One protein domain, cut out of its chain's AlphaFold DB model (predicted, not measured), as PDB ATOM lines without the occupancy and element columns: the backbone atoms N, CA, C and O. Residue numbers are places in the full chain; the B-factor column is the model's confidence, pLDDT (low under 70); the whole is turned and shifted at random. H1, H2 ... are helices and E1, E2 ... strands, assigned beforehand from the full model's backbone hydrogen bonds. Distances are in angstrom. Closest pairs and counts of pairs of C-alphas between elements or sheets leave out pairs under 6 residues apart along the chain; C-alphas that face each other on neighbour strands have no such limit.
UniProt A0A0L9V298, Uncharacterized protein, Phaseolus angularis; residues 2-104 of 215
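What this domain is: This is residues 2 to 104 of the 215 residues of an uncharacterized protein of Phaseolus angularis (UniProt A0A0L9V298). A small three-stranded parallel sheet has H1 packed over its strands E2 and E1, running along them, while H3 only grazes the sheet with its residues 44 to 47 and crosses H4 at a steep tilt of 52 degrees; H4 is not on the sheet, and H5 lies near the end of H4, by Gln 93. The printed part has 103 residues, with the order E1 H1 E2 H2 H3 E3 H4 H5 and a parallel sheet E2 E1 E3. The class is mixed, helices and strands. The whole is compact, with a radius of gyration of the C-alphas of 14.0 A, and flat, spanning 38 by 34 by 18 A.

Where its parts are: E1, residues 5 to 9, begins at C-alpha 5 (162.918, 125.018, 203.105) and is 13.3 A long. E2 is residues 24 to 27 and E3 residues 63 to 66. H1 is residues 12 to 20, 12.6 A; H2 residues 28 to 32; H3 residues 37 to 47, 15.4 A; H4 residues 80 to 93, 20.3 A. H5, residues 99 to 103, ends at C-alpha 103 (152.338, 118.380, 192.815).

How they stand to each other: N 8 and O 65 of E1 and E3 are 2.8 A apart, and N 26 and O 7 of E2 and E1 2.9 A, both within hydrogen-bond range. E1, H1, E2 form a strand-helix-strand unit, two parallel neighbour strands with a helix between, and E2, H2 H3, E3 a split one, with E1 between its strands; both crossovers are right-handed. H1 is on the sheet at a height of 9.4 A, over E2 and E1; its closest C-alphas to E2 are Lys 15 and Val 25, 6.2 A. H3 touches H4, closest at the C-alphas of Ala 37 and Leu 86, 4.6 A, at a steep tilt of 52 degrees, the same way. H2 grazes the sheet and only just touches H3, with 3 pairs of C-alphas within 8 A, the closest those of Leu 31 and Val 40, 6.6 A. H5 is close to H4 but not clearly touching, the closest C-alphas being Gln 93 and Ile 100, 7.0 A. Every O i to N i+4 pair is within hydrogen-bond range in H1, H2 and H3; H4 has 9 of 10, and H5 0 of 1 but 2 of 2 O i to N i+3 pairs.

The domain as a whole: The C-alphas farthest apart, Ser 13 and Gly 97, are 39.2 A apart. The printed part has no cut; the links H3 to E3 and E3 to H4 are long. Residues 33 to 34, 57 to 59 and 70 to 79 have pLDDT under 70.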
ATOM      1  N   GLY A   2     158.669 118.768 210.351       72.69
ATOM      2  CA  GLY A   2     159.031 120.116 209.894       72.69
ATOM      3  C   GLY A   2     159.130 120.168 208.369       72.69
ATOM      4  O   GLY A   2     159.492 119.168 207.757       72.69
ATOM      5  N   MET A   3     158.780 121.305 207.773       82.38
ATOM      6  CA  MET A   3     158.935 121.566 206.340       82.38
ATOM      7  C   MET A   3     160.403 121.906 206.043       82.38
ATOM      8  O   MET A   3     160.955 122.795 206.693       82.38
ATOM      9  N   LYS A   4     161.035 121.223 205.085       89.94
ATOM     10  CA  LYS A   4     162.397 121.545 204.628       89.94
ATOM     11  C   LYS A   4     162.326 122.701 203.636       89.94
ATOM     12  O   LYS A   4     161.719 122.556 202.578       89.94
ATOM     13  N   ALA A   5     162.938 123.836 203.960       92.12
ATOM     14  CA  ALA A   5     162.918 125.018 203.105       92.12
ATOM     15  C   ALA A   5     164.329 125.445 202.685       92.12
ATOM     16  O   ALA A   5     165.254 125.418 203.498       92.12
ATOM     17  N   ALA A   6     164.475 125.885 201.438       94.50
ATOM     18  CA  ALA A   6     165.686 126.509 200.918       94.50
ATOM     19  C   ALA A   6     165.414 127.928 200.417       94.50
ATOM     20  O   ALA A   6     164.302 128.248 199.997       94.50
ATOM     21  N   ILE A   7     166.445 128.772 200.427       93.69
ATOM     22  CA  ILE A   7     166.420 130.096 199.805       93.69
ATOM     23  C   ILE A   7     167.650 130.317 198.924       93.69
ATOM     24  O   ILE A   7     168.776 130.025 199.326       93.69
ATOM     25  N   LEU A   8     167.426 130.888 197.743       92.12
ATOM     26  CA  LEU A   8     168.447 131.397 196.837       92.12
ATOM     27  C   LEU A   8     168.284 132.914 196.749       92.12
ATOM     28  O   LEU A   8     167.269 133.411 196.267       92.12
ATOM     29  N   THR A   9     169.262 133.655 197.265       87.69
ATOM     30  CA  THR A   9     169.232 135.122 197.296       87.69
ATOM     31  C   THR A   9     170.645 135.698 197.329       87.69
ATOM     32  O   THR A   9     171.555 135.068 197.871       87.69
ATOM     33  N   ASN A  10     170.828 136.910 196.801       85.31
ATOM     34  CA  ASN A  10     172.056 137.693 196.978       85.31
ATOM     35  C   ASN A  10     171.981 138.674 198.155       85.31
ATOM     36  O   ASN A  10     173.025 139.067 198.676       85.31
ATOM     37  N   ASN A  11     170.782 138.970 198.658       85.38
ATOM     38  CA  ASN A  11     170.577 139.883 199.773       85.38
ATOM     39  C   ASN A  11     171.112 139.296 201.095       85.38
ATOM     40  O   ASN A  11     170.630 138.269 201.584       85.38
ATOM     41  N   SER A  12     172.098 139.954 201.705       88.25
ATOM     42  CA  SER A  12     172.750 139.496 202.941       88.25
ATOM     43  C   SER A  12     171.803 139.449 204.146       88.25
ATOM     44  O   SER A  12     171.878 138.516 204.953       88.25
ATOM     45  N   SER A  13     170.873 140.401 204.245       88.56
ATOM     46  CA  SER A  13     169.859 140.439 205.303       88.56
ATOM     47  C   SER A  13     168.912 139.245 205.206       88.56
ATOM     48  O   SER A  13     168.660 138.591 206.218       88.56
ATOM     49  N   LEU A  14     168.451 138.900 203.997       87.75
ATOM     50  CA  LEU A  14     167.619 137.718 203.765       87.75
ATOM     51  C   LEU A  14     168.383 136.426 204.055       87.75
ATOM     52  O   LEU A  14     167.830 135.558 204.719       87.75
ATOM     53  N   LYS A  15     169.662 136.314 203.668       91.31
ATOM     54  CA  LYS A  15     170.495 135.155 204.046       91.31
ATOM     55  C   LYS A  15     170.530 134.964 205.563       91.31
ATOM     56  O   LYS A  15     170.243 133.876 206.055       91.31
ATOM     57  N   SER A  16     170.848 136.024 206.312       91.88
ATOM     58  CA  SER A  16     170.919 135.958 207.778       91.88
ATOM     59  C   SER A  16     169.561 135.644 208.407       91.88
ATOM     60  O   SER A  16     169.477 134.826 209.326       91.88
ATOM     61  N   PHE A  17     168.492 136.265 207.909       91.56
ATOM     62  CA  PHE A  17     167.136 136.045 208.399       91.56
ATOM     63  C   PHE A  17     166.663 134.610 208.146       91.56
ATOM     64  O   PHE A  17     166.247 133.928 209.079       91.56
ATOM     65  N   SER A  18     166.793 134.113 206.918       91.06
ATOM     66  CA  SER A  18     166.386 132.758 206.549       91.06
ATOM     67  C   SER A  18     167.197 131.683 207.272       91.06
ATOM     68  O   SER A  18     166.618 130.694 207.714       91.06
ATOM     69  N   ALA A  19     168.499 131.896 207.490       92.12
ATOM     70  CA  ALA A  19     169.310 130.988 208.304       92.12
ATOM     71  C   ALA A  19     168.783 130.887 209.748       92.12
ATOM     72  O   ALA A  19     168.695 129.792 210.298       92.12
ATOM     73  N   LYS A  20     168.357 132.009 210.352       92.62
ATOM     74  CA  LYS A  20     167.723 132.011 211.686       92.62
ATOM     75  C   LYS A  20     166.373 131.292 211.707       92.62
ATOM     76  O   LYS A  20     166.010 130.738 212.738       92.62
ATOM     77  N   LEU A  21     165.645 131.293 210.590       87.81
ATOM     78  CA  LEU A  21     164.402 130.533 210.425       87.81
ATOM     79  C   LEU A  21     164.633 129.037 210.143       87.81
ATOM     80  O   LEU A  21     163.663 128.287 210.048       87.81
ATOM     81  N   GLY A  22     165.890 128.595 210.017       90.75
ATOM     82  CA  GLY A  22     166.250 127.201 209.748       90.75
ATOM     83  C   GLY A  22     166.206 126.811 208.269       90.75
ATOM     84  O   GLY A  22     166.129 125.624 207.962       90.75
ATOM     85  N   PHE A  23     166.228 127.782 207.350       92.56
ATOM     86  CA  PHE A  23     166.255 127.499 205.915       92.56
ATOM     87  C   PHE A  23     167.684 127.179 205.474       92.56
ATOM     88  O   PHE A  23     168.642 127.806 205.935       92.56
ATOM     89  N   SER A  24     167.824 126.279 204.504       94.31
ATOM     90  CA  SER A  24     169.082 126.108 203.781       94.31
ATOM     91  C   SER A  24     169.321 127.309 202.870       94.31
ATOM     92  O   SER A  24     168.568 127.551 201.928       94.31
ATOM     93  N   VAL A  25     170.373 128.077 203.138       93.44
ATOM     94  CA  VAL A  25     170.773 129.207 202.291       93.44
ATOM     95  C   VAL A  25     171.710 128.693 201.202       93.44
ATOM     96  O   VAL A  25     172.846 128.323 201.488       93.44
ATOM     97  N   LEU A  26     171.232 128.665 199.959       91.56
ATOM     98  CA  LEU A  26     171.989 128.194 198.799       91.56
ATOM     99  C   LEU A  26     172.603 129.374 198.035       91.56
ATOM    100  O   LEU A  26     172.098 130.503 198.067       91.56
ATOM    101  N   GLN A  27     173.710 129.121 197.338       84.06
ATOM    102  CA  GLN A  27     174.407 130.155 196.582       84.06
ATOM    103  C   GLN A  27     173.698 130.440 195.255       84.06
ATOM    104  O   GLN A  27     173.730 129.639 194.326       84.06
ATOM    105  N   LEU A  28     173.092 131.623 195.148       79.31
ATOM    106  CA  LEU A  28     172.399 132.051 193.933       79.31
ATOM    107  C   LEU A  28     173.356 132.198 192.734       79.31
ATOM    108  O   LEU A  28     172.997 131.834 191.619       79.31
ATOM    109  N   ASN A  29     174.581 132.682 192.957       72.81
ATOM    110  CA  ASN A  29     175.557 132.916 191.885       72.81
ATOM    111  C   ASN A  29     176.026 131.622 191.195       72.81
ATOM    112  O   ASN A  29     176.281 131.638 189.994       72.81
ATOM    113  N   GLU A  30     176.100 130.504 191.924       72.44
ATOM    114  CA  GLU A  30     176.438 129.190 191.352       72.44
ATOM    115  C   GLU A  30     175.341 128.690 190.399       72.44
ATOM    116  O   GLU A  30     175.626 128.053 189.385       72.44
ATOM    117  N   LEU A  31     174.086 129.026 190.705       72.69
ATOM    118  CA  LEU A  31     172.912 128.649 189.924       72.69
ATOM    119  C   LEU A  31     172.687 129.584 188.724       72.69
ATOM    120  O   LEU A  31     172.301 129.126 187.654       72.69
ATOM    121  N   LEU A  32     172.941 130.885 188.887       73.88
ATOM    122  CA  LEU A  32     172.712 131.881 187.837       73.88
ATOM    123  C   LEU A  32     173.844 131.999 186.817       73.88
ATOM    124  O   LEU A  32     173.559 132.466 185.724       73.88
ATOM    125  N   GLY A  33     175.086 131.618 187.147       64.19
ATOM    126  CA  GLY A  33     176.334 131.934 186.422       64.19
ATOM    127  C   GLY A  33     176.300 131.887 184.883       64.19
ATOM    128  O   GLY A  33     176.822 130.954 184.281       64.19
ATOM    129  N   GLY A  34     175.706 132.905 184.250       66.31
ATOM    130  CA  GLY A  34     175.479 132.999 182.803       66.31
ATOM    131  C   GLY A  34     174.473 131.996 182.221       66.31
ATOM    132  O   GLY A  34     174.414 131.846 181.001       66.31
ATOM    133  N   ARG A  35     173.710 131.275 183.052       75.38
ATOM    134  CA  ARG A  35     172.764 130.245 182.594       75.38
ATOM    135  C   ARG A  35     171.465 130.880 182.090       75.38
ATOM    136  O   ARG A  35     171.048 131.932 182.572       75.38
ATOM    137  N   SER A  36     170.806 130.229 181.129       84.06
ATOM    138  CA  SER A  36     169.479 130.655 180.678       84.06
ATOM    139  C   SER A  36     168.424 130.411 181.763       84.06
ATOM    140  O   SER A  36     168.566 129.514 182.601       84.06
ATOM    141  N   ALA A  37     167.335 131.181 181.719       85.75
ATOM    142  CA  ALA A  37     166.214 131.041 182.647       85.75
ATOM    143  C   ALA A  37     165.608 129.622 182.639       85.75
ATOM    144  O   ALA A  37     165.187 129.121 183.676       85.75
ATOM    145  N   GLU A  38     165.632 128.941 181.491       87.12
ATOM    146  CA  GLU A  38     165.167 127.557 181.331       87.12
ATOM    147  C   GLU A  38     166.019 126.557 182.123       87.12
ATOM    148  O   GLU A  38     165.485 125.684 182.805       87.12
ATOM    149  N   VAL A  39     167.347 126.698 182.083       88.94
ATOM    150  CA  VAL A  39     168.248 125.837 182.863       88.94
ATOM    151  C   VAL A  39     168.039 126.083 184.355       88.94
ATOM    152  O   VAL A  39     167.988 125.141 185.142       88.94
ATOM    153  N   VAL A  40     167.857 127.344 184.744       90.44
ATOM    154  CA  VAL A  40     167.555 127.714 186.130       90.44
ATOM    155  C   VAL A  40     166.211 127.138 186.585       90.44
ATOM    156  O   VAL A  40     166.127 126.630 187.701       90.44
ATOM    157  N   ALA A  41     165.186 127.128 185.728       91.56
ATOM    158  CA  ALA A  41     163.904 126.487 186.019       91.56
ATOM    159  C   ALA A  41     164.069 124.997 186.357       91.56
ATOM    160  O   ALA A  41     163.518 124.530 187.355       91.56
ATOM    161  N   LEU A  42     164.852 124.261 185.561       91.06
ATOM    162  CA  LEU A  42     165.103 122.833 185.780       91.06
ATOM    163  C   LEU A  42     165.839 122.570 187.099       91.06
ATOM    164  O   LEU A  42     165.463 121.663 187.836       91.06
ATOM    165  N   GLU A  43     166.838 123.384 187.434       91.19
ATOM    166  CA  GLU A  43     167.574 123.254 188.698       91.19
ATOM    167  C   GLU A  43     166.679 123.550 189.914       91.19
ATOM    168  O   GLU A  43     166.731 122.838 190.917       91.19
ATOM    169  N   LEU A  44     165.801 124.557 189.830       92.25
ATOM    170  CA  LEU A  44     164.833 124.854 190.893       92.25
ATOM    171  C   LEU A  44     163.823 123.715 191.088       92.25
ATOM    172  O   LEU A  44     163.508 123.363 192.225       92.25
ATOM    173  N   LEU A  45     163.338 123.119 189.997       92.06
ATOM    174  CA  LEU A  45     162.458 121.950 190.048       92.06
ATOM    175  C   LEU A  45     163.182 120.736 190.644       92.06
ATOM    176  O   LEU A  45     162.629 120.053 191.506       92.06
ATOM    177  N   LYS A  46     164.450 120.530 190.289       91.75
ATOM    178  CA  LYS A  46     165.283 119.463 190.847       91.75
ATOM    179  C   LYS A  46     165.458 119.583 192.362       91.75
ATOM    180  O   LYS A  46     165.390 118.571 193.059       91.75
ATOM    181  N   LEU A  47     165.604 120.798 192.898       92.00
ATOM    182  CA  LEU A  47     165.642 121.034 194.352       92.00
ATOM    183  C   LEU A  47     164.350 120.599 195.067       92.00
ATOM    184  O   LEU A  47     164.401 120.244 196.245       92.00
ATOM    185  N   LEU A  48     163.215 120.603 194.362       91.38
ATOM    186  CA  LEU A  48     161.917 120.110 194.838       91.38
ATOM    187  C   LEU A  48     161.708 118.605 194.573       91.38
ATOM    188  O   LEU A  48     160.617 118.089 194.803       91.38
ATOM    189  N   GLY A  49     162.719 117.897 194.056       90.69
ATOM    190  CA  GLY A  49     162.603 116.492 193.658       90.69
ATOM    191  C   GLY A  49     161.814 116.278 192.360       90.69
ATOM    192  O   GLY A  49     161.326 115.178 192.114       90.69
ATOM    193  N   LEU A  50     161.664 117.313 191.530       89.81
ATOM    194  CA  LEU A  50     160.945 117.270 190.256       89.81
ATOM    195  C   LEU A  50     161.974 117.276 189.117       89.81
ATOM    196  O   LEU A  50     162.537 118.316 188.787       89.81
ATOM    197  N   GLU A  51     162.250 116.114 188.529       87.00
ATOM    198  CA  GLU A  51     163.305 115.940 187.521       87.00
ATOM    199  C   GLU A  51     162.806 115.033 186.385       87.00
ATOM    200  O   GLU A  51     162.116 114.041 186.624       87.00
ATOM    201  N   GLU A  52     163.110 115.397 185.132       82.25
ATOM    202  CA  GLU A  52     162.748 114.631 183.921       82.25
ATOM    203  C   GLU A  52     161.252 114.253 183.818       82.25
ATOM    204  O   GLU A  52     160.887 113.158 183.388       82.25
ATOM    205  N   GLY A  53     160.354 115.152 184.237       78.69
ATOM    206  CA  GLY A  53     158.905 114.910 184.193       78.69
ATOM    207  C   GLY A  53     158.382 113.971 185.285       78.69
ATOM    208  O   GLY A  53     157.180 113.711 185.333       78.69
ATOM    209  N   LYS A  54     159.256 113.478 186.167       82.44
ATOM    210  CA  LYS A  54     158.918 112.579 187.270       82.44
ATOM    211  C   LYS A  54     159.073 113.285 188.605       82.44
ATOM    212  O   LYS A  54     159.792 114.274 188.746       82.44
ATOM    213  N   VAL A  55     158.403 112.728 189.605       83.38
ATOM    214  CA  VAL A  55     158.613 113.115 190.996       83.38
ATOM    215  C   VAL A  55     159.468 112.047 191.646       83.38
ATOM    216  O   VAL A  55     159.063 110.888 191.740       83.38
ATOM    217  N   LEU A  56     160.668 112.445 192.037       83.19
ATOM    218  CA  LEU A  56     161.599 111.614 192.774       83.19
ATOM    219  C   LEU A  56     161.244 111.693 194.258       83.19
ATOM    220  O   LEU A  56     161.023 112.783 194.783       83.19
ATOM    221  N   ASP A  57     161.289 110.561 194.959       69.25
ATOM    222  CA  ASP A  57     161.241 110.510 196.431       69.25
ATOM    223  C   ASP A  57     162.590 110.956 197.037       69.25
ATOM    224  O   ASP A  57     163.146 110.344 197.948       69.25
ATOM    225  N   ASN A  58     163.163 112.022 196.478       67.25
ATOM    226  CA  ASN A  58     164.421 112.595 196.908       67.25
ATOM    227  C   ASN A  58     164.122 113.801 197.799       67.25
ATOM    228  O   ASN A  58     163.753 114.878 197.345       67.25
ATOM    229  N   ASP A  59     164.332 113.579 199.087       58.88
ATOM    230  CA  ASP A  59     163.899 114.354 200.248       58.88
ATOM    231  C   ASP A  59     164.616 115.720 200.442       58.88
ATOM    232  O   ASP A  59     164.961 116.082 201.573       58.88
ATOM    233  N   HIS A  60     164.898 116.463 199.362       79.12
ATOM    234  CA  HIS A  60     165.723 117.679 199.407       79.12
ATOM    235  C   HIS A  60     164.982 118.840 200.080       79.12
ATOM    236  O   HIS A  60     165.322 119.198 201.209       79.12
ATOM    237  N   TYR A  61     163.953 119.402 199.434       91.06
ATOM    238  CA  TYR A  61     163.182 120.523 199.974       91.06
ATOM    239  C   TYR A  61     161.689 120.411 199.648       91.06
ATOM    240  O   TYR A  61     161.312 120.065 198.535       91.06
ATOM    241  N   ASP A  62     160.840 120.762 200.615       89.25
ATOM    242  CA  ASP A  62     159.396 120.942 200.423       89.25
ATOM    243  C   ASP A  62     159.068 122.339 199.851       89.25
ATOM    244  O   ASP A  62     158.010 122.541 199.258       89.25
ATOM    245  N   LEU A  63     159.939 123.329 200.091       91.06
ATOM    246  CA  LEU A  63     159.728 124.728 199.720       91.06
ATOM    247  C   LEU A  63     161.042 125.384 199.286       91.06
ATOM    248  O   LEU A  63     162.027 125.366 200.022       91.06
ATOM    249  N   VAL A  64     161.048 126.014 198.113       93.50
ATOM    250  CA  VAL A  64     162.211 126.739 197.586       93.50
ATOM    251  C   VAL A  64     161.820 128.189 197.328       93.50
ATOM    252  O   VAL A  64     160.913 128.469 196.549       93.50
ATOM    253  N   PHE A  65     162.516 129.117 197.980       92.19
ATOM    254  CA  PHE A  65     162.415 130.549 197.721       92.19
ATOM    255  C   PHE A  65     163.511 130.978 196.752       92.19
ATOM    256  O   PHE A  65     164.695 130.871 197.063       92.19
ATOM    257  N   PHE A  66     163.121 131.520 195.605       91.38
ATOM    258  CA  PHE A  66     164.035 132.149 194.659       91.38
ATOM    259  C   PHE A  66     163.805 133.661 194.685       91.38
ATOM    260  O   PHE A  66     162.716 134.129 194.362       91.38
ATOM    261  N   HIS A  67     164.807 134.422 195.128       88.19
ATOM    262  CA  HIS A  67     164.714 135.870 195.296       88.19
ATOM    263  C   HIS A  67     165.731 136.595 194.415       88.19
ATOM    264  O   HIS A  67     166.939 136.364 194.514       88.19
ATOM    265  N   VAL A  68     165.229 137.549 193.630       81.44
ATOM    266  CA  VAL A  68     166.019 138.472 192.812       81.44
ATOM    267  C   VAL A  68     165.685 139.897 193.253       81.44
ATOM    268  O   VAL A  68     164.558 140.351 193.070       81.44
ATOM    269  N   GLY A  69     166.647 140.583 193.873       75.12
ATOM    270  CA  GLY A  69     166.481 141.965 194.328       75.12
ATOM    271  C   GLY A  69     166.750 142.978 193.215       75.12
ATOM    272  O   GLY A  69     167.671 142.804 192.415       75.12
ATOM    273  N   ALA A  70     165.972 144.062 193.182       64.38
ATOM    274  CA  ALA A  70     166.207 145.177 192.266       64.38
ATOM    275  C   ALA A  70     167.570 145.832 192.561       64.38
ATOM    276  O   ALA A  70     167.824 146.254 193.687       64.38
ATOM    277  N   GLY A  71     168.448 145.906 191.556       58.03
ATOM    278  CA  GLY A  71     169.776 146.524 191.683       58.03
ATOM    279  C   GLY A  71     170.833 145.692 192.425       58.03
ATOM    280  O   GLY A  71     171.939 146.178 192.627       58.03
ATOM    281  N   GLU A  72     170.537 144.445 192.817       58.34
ATOM    282  CA  GLU A  72     171.478 143.571 193.545       58.34
ATOM    283  C   GLU A  72     172.364 142.694 192.630       58.34
ATOM    284  O   GLU A  72     173.148 141.880 193.123       58.34
ATOM    285  N   GLN A  73     172.250 142.820 191.303       55.28
ATOM    286  CA  GLN A  73     173.089 142.103 190.334       55.28
ATOM    287  C   GLN A  73     173.618 143.040 189.244       55.28
ATOM    288  O   GLN A  73     172.852 143.772 188.626       55.28
ATOM    289  N   GLU A  74     174.923 142.956 188.964       49.91
ATOM    290  CA  GLU A  74     175.570 143.623 187.820       49.91
ATOM    291  C   GLU A  74     175.341 142.881 186.487       49.91
ATOM    292  O   GLU A  74     175.458 143.481 185.424       49.91
ATOM    293  N   VAL A  75     175.022 141.577 186.528       46.91
ATOM    294  CA  VAL A  75     175.042 140.682 185.345       46.91
ATOM    295  C   VAL A  75     173.647 140.283 184.858       46.91
ATOM    296  O   VAL A  75     173.476 139.897 183.707       46.91
ATOM    297  N   VAL A  76     172.623 140.441 185.691       49.09
ATOM    298  CA  VAL A  76     171.229 140.316 185.272       49.09
ATOM    299  C   VAL A  76     170.536 141.533 185.843       49.09
ATOM    300  O   VAL A  76     170.075 141.528 186.984       49.09
ATOM    301  N   ALA A  77     170.482 142.610 185.053       49.47
ATOM    302  CA  ALA A  77     169.343 143.505 185.171       49.47
ATOM    303  C   ALA A  77     168.136 142.568 185.173       49.47
ATOM    304  O   ALA A  77     167.970 141.815 184.213       49.47
ATOM    305  N   ALA A  78     167.430 142.487 186.303       59.06
ATOM    306  CA  ALA A  78     166.261 141.645 186.490       59.06
ATOM    307  C   ALA A  78     165.155 142.189 185.586       59.06
ATOM    308  O   ALA A  78     164.205 142.823 186.035       59.06
ATOM    309  N   ASP A  79     165.365 142.026 184.285       66.75
ATOM    310  CA  ASP A  79     164.407 142.308 183.261       66.75
ATOM    311  C   ASP A  79     163.240 141.391 183.582       66.75
ATOM    312  O   ASP A  79     163.408 140.193 183.842       66.75
ATOM    313  N   VAL A  80     162.051 141.975 183.613       72.44
ATOM    314  CA  VAL A  80     160.803 141.234 183.743       72.44
ATOM    315  C   VAL A  80     160.788 140.081 182.732       72.44
ATOM    316  O   VAL A  80     160.290 139.010 183.062       72.44
ATOM    317  N   GLY A  81     161.451 140.239 181.577       78.12
ATOM    318  CA  GLY A  81     161.673 139.171 180.602       78.12
ATOM    319  C   GLY A  81     162.436 137.940 181.117       78.12
ATOM    320  O   GLY A  81     162.091 136.826 180.737       78.12
ATOM    321  N   TYR A  82     163.429 138.078 182.007       81.06
ATOM    322  CA  TYR A  82     164.112 136.914 182.593       81.06
ATOM    323  C   TYR A  82     163.190 136.147 183.548       81.06
ATOM    324  O   TYR A  82     163.157 134.918 183.525       81.06
ATOM    325  N   LEU A  83     162.432 136.867 184.383       83.19
ATOM    326  CA  LEU A  83     161.455 136.253 185.284       83.19
ATOM    327  C   LEU A  83     160.310 135.597 184.506       83.19
ATOM    328  O   LEU A  83     159.918 134.486 184.847       83.19
ATOM    329  N   ASP A  84     159.828 136.242 183.446       84.19
ATOM    330  CA  ASP A  84     158.828 135.685 182.535       84.19
ATOM    331  C   ASP A  84     159.345 134.403 181.864       84.19
ATOM    332  O   ASP A  84     158.689 133.365 181.931       84.19
ATOM    333  N   ALA A  85     160.575 134.415 181.338       87.75
ATOM    334  CA  ALA A  85     161.208 133.226 180.769       87.75
ATOM    335  C   ALA A  85     161.414 132.108 181.808       87.75
ATOM    336  O   ALA A  85     161.235 130.931 181.495       87.75
ATOM    337  N   LEU A  86     161.752 132.453 183.055       89.25
ATOM    338  CA  LEU A  86     161.901 131.494 184.152       89.25
ATOM    339  C   LEU A  86     160.561 130.841 184.499       89.25
ATOM    340  O   LEU A  86     160.475 129.616 184.607       89.25
ATOM    341  N   VAL A  87     159.510 131.652 184.649       88.38
ATOM    342  CA  VAL A  87     158.144 131.174 184.887       88.38
ATOM    343  C   VAL A  87     157.687 130.308 183.715       88.38
ATOM    344  O   VAL A  87     157.189 129.209 183.942       88.38
ATOM    345  N   GLY A  88     157.928 130.737 182.475       89.31
ATOM    346  CA  GLY A  88     157.661 129.961 181.265       89.31
ATOM    347  C   GLY A  88     158.383 128.612 181.260       89.31
ATOM    348  O   GLY A  88     157.762 127.582 180.991       89.31
ATOM    349  N   GLY A  89     159.661 128.590 181.647       91.44
ATOM    350  CA  GLY A  89     160.461 127.377 181.814       91.44
ATOM    351  C   GLY A  89     159.861 126.413 182.837       91.44
ATOM    352  O   GLY A  89     159.657 125.241 182.522       91.44
ATOM    353  N   ILE A  90     159.488 126.897 184.025       91.56
ATOM    354  CA  ILE A  90     158.807 126.088 185.052       91.56
ATOM    355  C   ILE A  90     157.472 125.554 184.516       91.56
ATOM    356  O   ILE A  90     157.179 124.361 184.622       91.56
ATOM    357  N   MET A  91     156.677 126.425 183.894       88.44
ATOM    358  CA  MET A  91     155.369 126.064 183.362       88.44
ATOM    359  C   MET A  91     155.454 125.038 182.232       88.44
ATOM    360  O   MET A  91     154.584 124.173 182.132       88.44
ATOM    361  N   SER A  92     156.515 125.080 181.420       90.12
ATOM    362  CA  SER A  92     156.769 124.097 180.363       90.12
ATOM    363  C   SER A  92     156.850 122.666 180.906       90.12
ATOM    364  O   SER A  92     156.351 121.750 180.260       90.12
ATOM    365  N   GLN A  93     157.395 122.492 182.115       89.62
ATOM    366  CA  GLN A  93     157.547 121.191 182.775       89.62
ATOM    367  C   GLN A  93     156.282 120.766 183.533       89.62
ATOM    368  O   GLN A  93     156.035 119.578 183.727       89.62
ATOM    369  N   ALA A  94     155.466 121.732 183.953       87.62
ATOM    370  CA  ALA A  94     154.294 121.533 184.798       87.62
ATOM    371  C   ALA A  94     152.974 121.564 184.002       87.62
ATOM    372  O   ALA A  94     151.983 122.161 184.428       87.62
ATOM    373  N   GLN A  95     152.939 120.921 182.830       85.44
ATOM    374  CA  GLN A  95     151.745 120.916 181.979       85.44
ATOM    375  C   GLN A  95     150.533 120.265 182.671       85.44
ATOM    376  O   GLN A  95     150.698 119.342 183.477       85.44
ATOM    377  N   PRO A  96     149.299 120.694 182.345       81.38
ATOM    378  CA  PRO A  96     148.074 120.031 182.786       81.38
ATOM    379  C   PRO A  96     148.113 118.508 182.608       81.38
ATOM    380  O   PRO A  96     148.347 118.018 181.508       81.38
ATOM    381  N   GLY A  97     147.855 117.761 183.685       81.06
ATOM    382  CA  GLY A  97     147.858 116.294 183.665       81.06
ATOM    383  C   GLY A  97     149.239 115.638 183.785       81.06
ATOM    384  O   GLY A  97     149.304 114.415 183.842       81.06
ATOM    385  N   SER A  98     150.324 116.417 183.863       87.00
ATOM    386  CA  SER A  98     151.649 115.895 184.218       87.00
ATOM    387  C   SER A  98     151.763 115.605 185.719       87.00
ATOM    388  O   SER A  98     151.119 116.259 186.549       87.00
ATOM    389  N   ASP A  99     152.646 114.667 186.077       85.94
ATOM    390  CA  ASP A  99     152.957 114.350 187.474       85.94
ATOM    391  C   ASP A  99     153.474 115.583 188.227       85.94
ATOM    392  O   ASP A  99     152.999 115.882 189.327       85.94
ATOM    393  N   ILE A 100     154.375 116.349 187.599       87.44
ATOM    394  CA  ILE A 100     154.909 117.614 188.123       87.44
ATOM    395  C   ILE A 100     153.777 118.612 188.370       87.44
ATOM    396  O   ILE A 100     153.652 119.145 189.471       87.44
ATOM    397  N   GLY A 101     152.915 118.842 187.375       84.88
ATOM    398  CA  GLY A 101     151.846 119.832 187.479       84.88
ATOM    399  C   GLY A 101     150.851 119.537 188.601       84.88
ATOM    400  O   GLY A 101     150.349 120.462 189.234       84.88
ATOM    401  N   SER A 102     150.608 118.260 188.907       83.50
ATOM    402  CA  SER A 102     149.722 117.856 190.006       83.50
ATOM    403  C   SER A 102     150.292 118.118 191.410       83.50
ATOM    404  O   SER A 102     149.531 118.179 192.377       83.50
ATOM    405  N   ARG A 103     151.617 118.277 191.532       85.25
ATOM    406  CA  ARG A 103     152.338 118.380 192.815       85.25
ATOM    407  C   ARG A 103     153.033 119.727 193.024       85.25
ATOM    408  O   ARG A 103     153.396 120.044 194.153       85.25
ATOM    409  N   LEU A 104     153.192 120.525 191.973       88.88
ATOM    410  CA  LEU A 104     153.829 121.833 192.045       88.88
ATOM    411  C   LEU A 104     152.826 122.925 192.447       88.88
ATOM    412  O   LEU A 104     151.782 123.108 191.820       88.88
TER     413      LEU A 104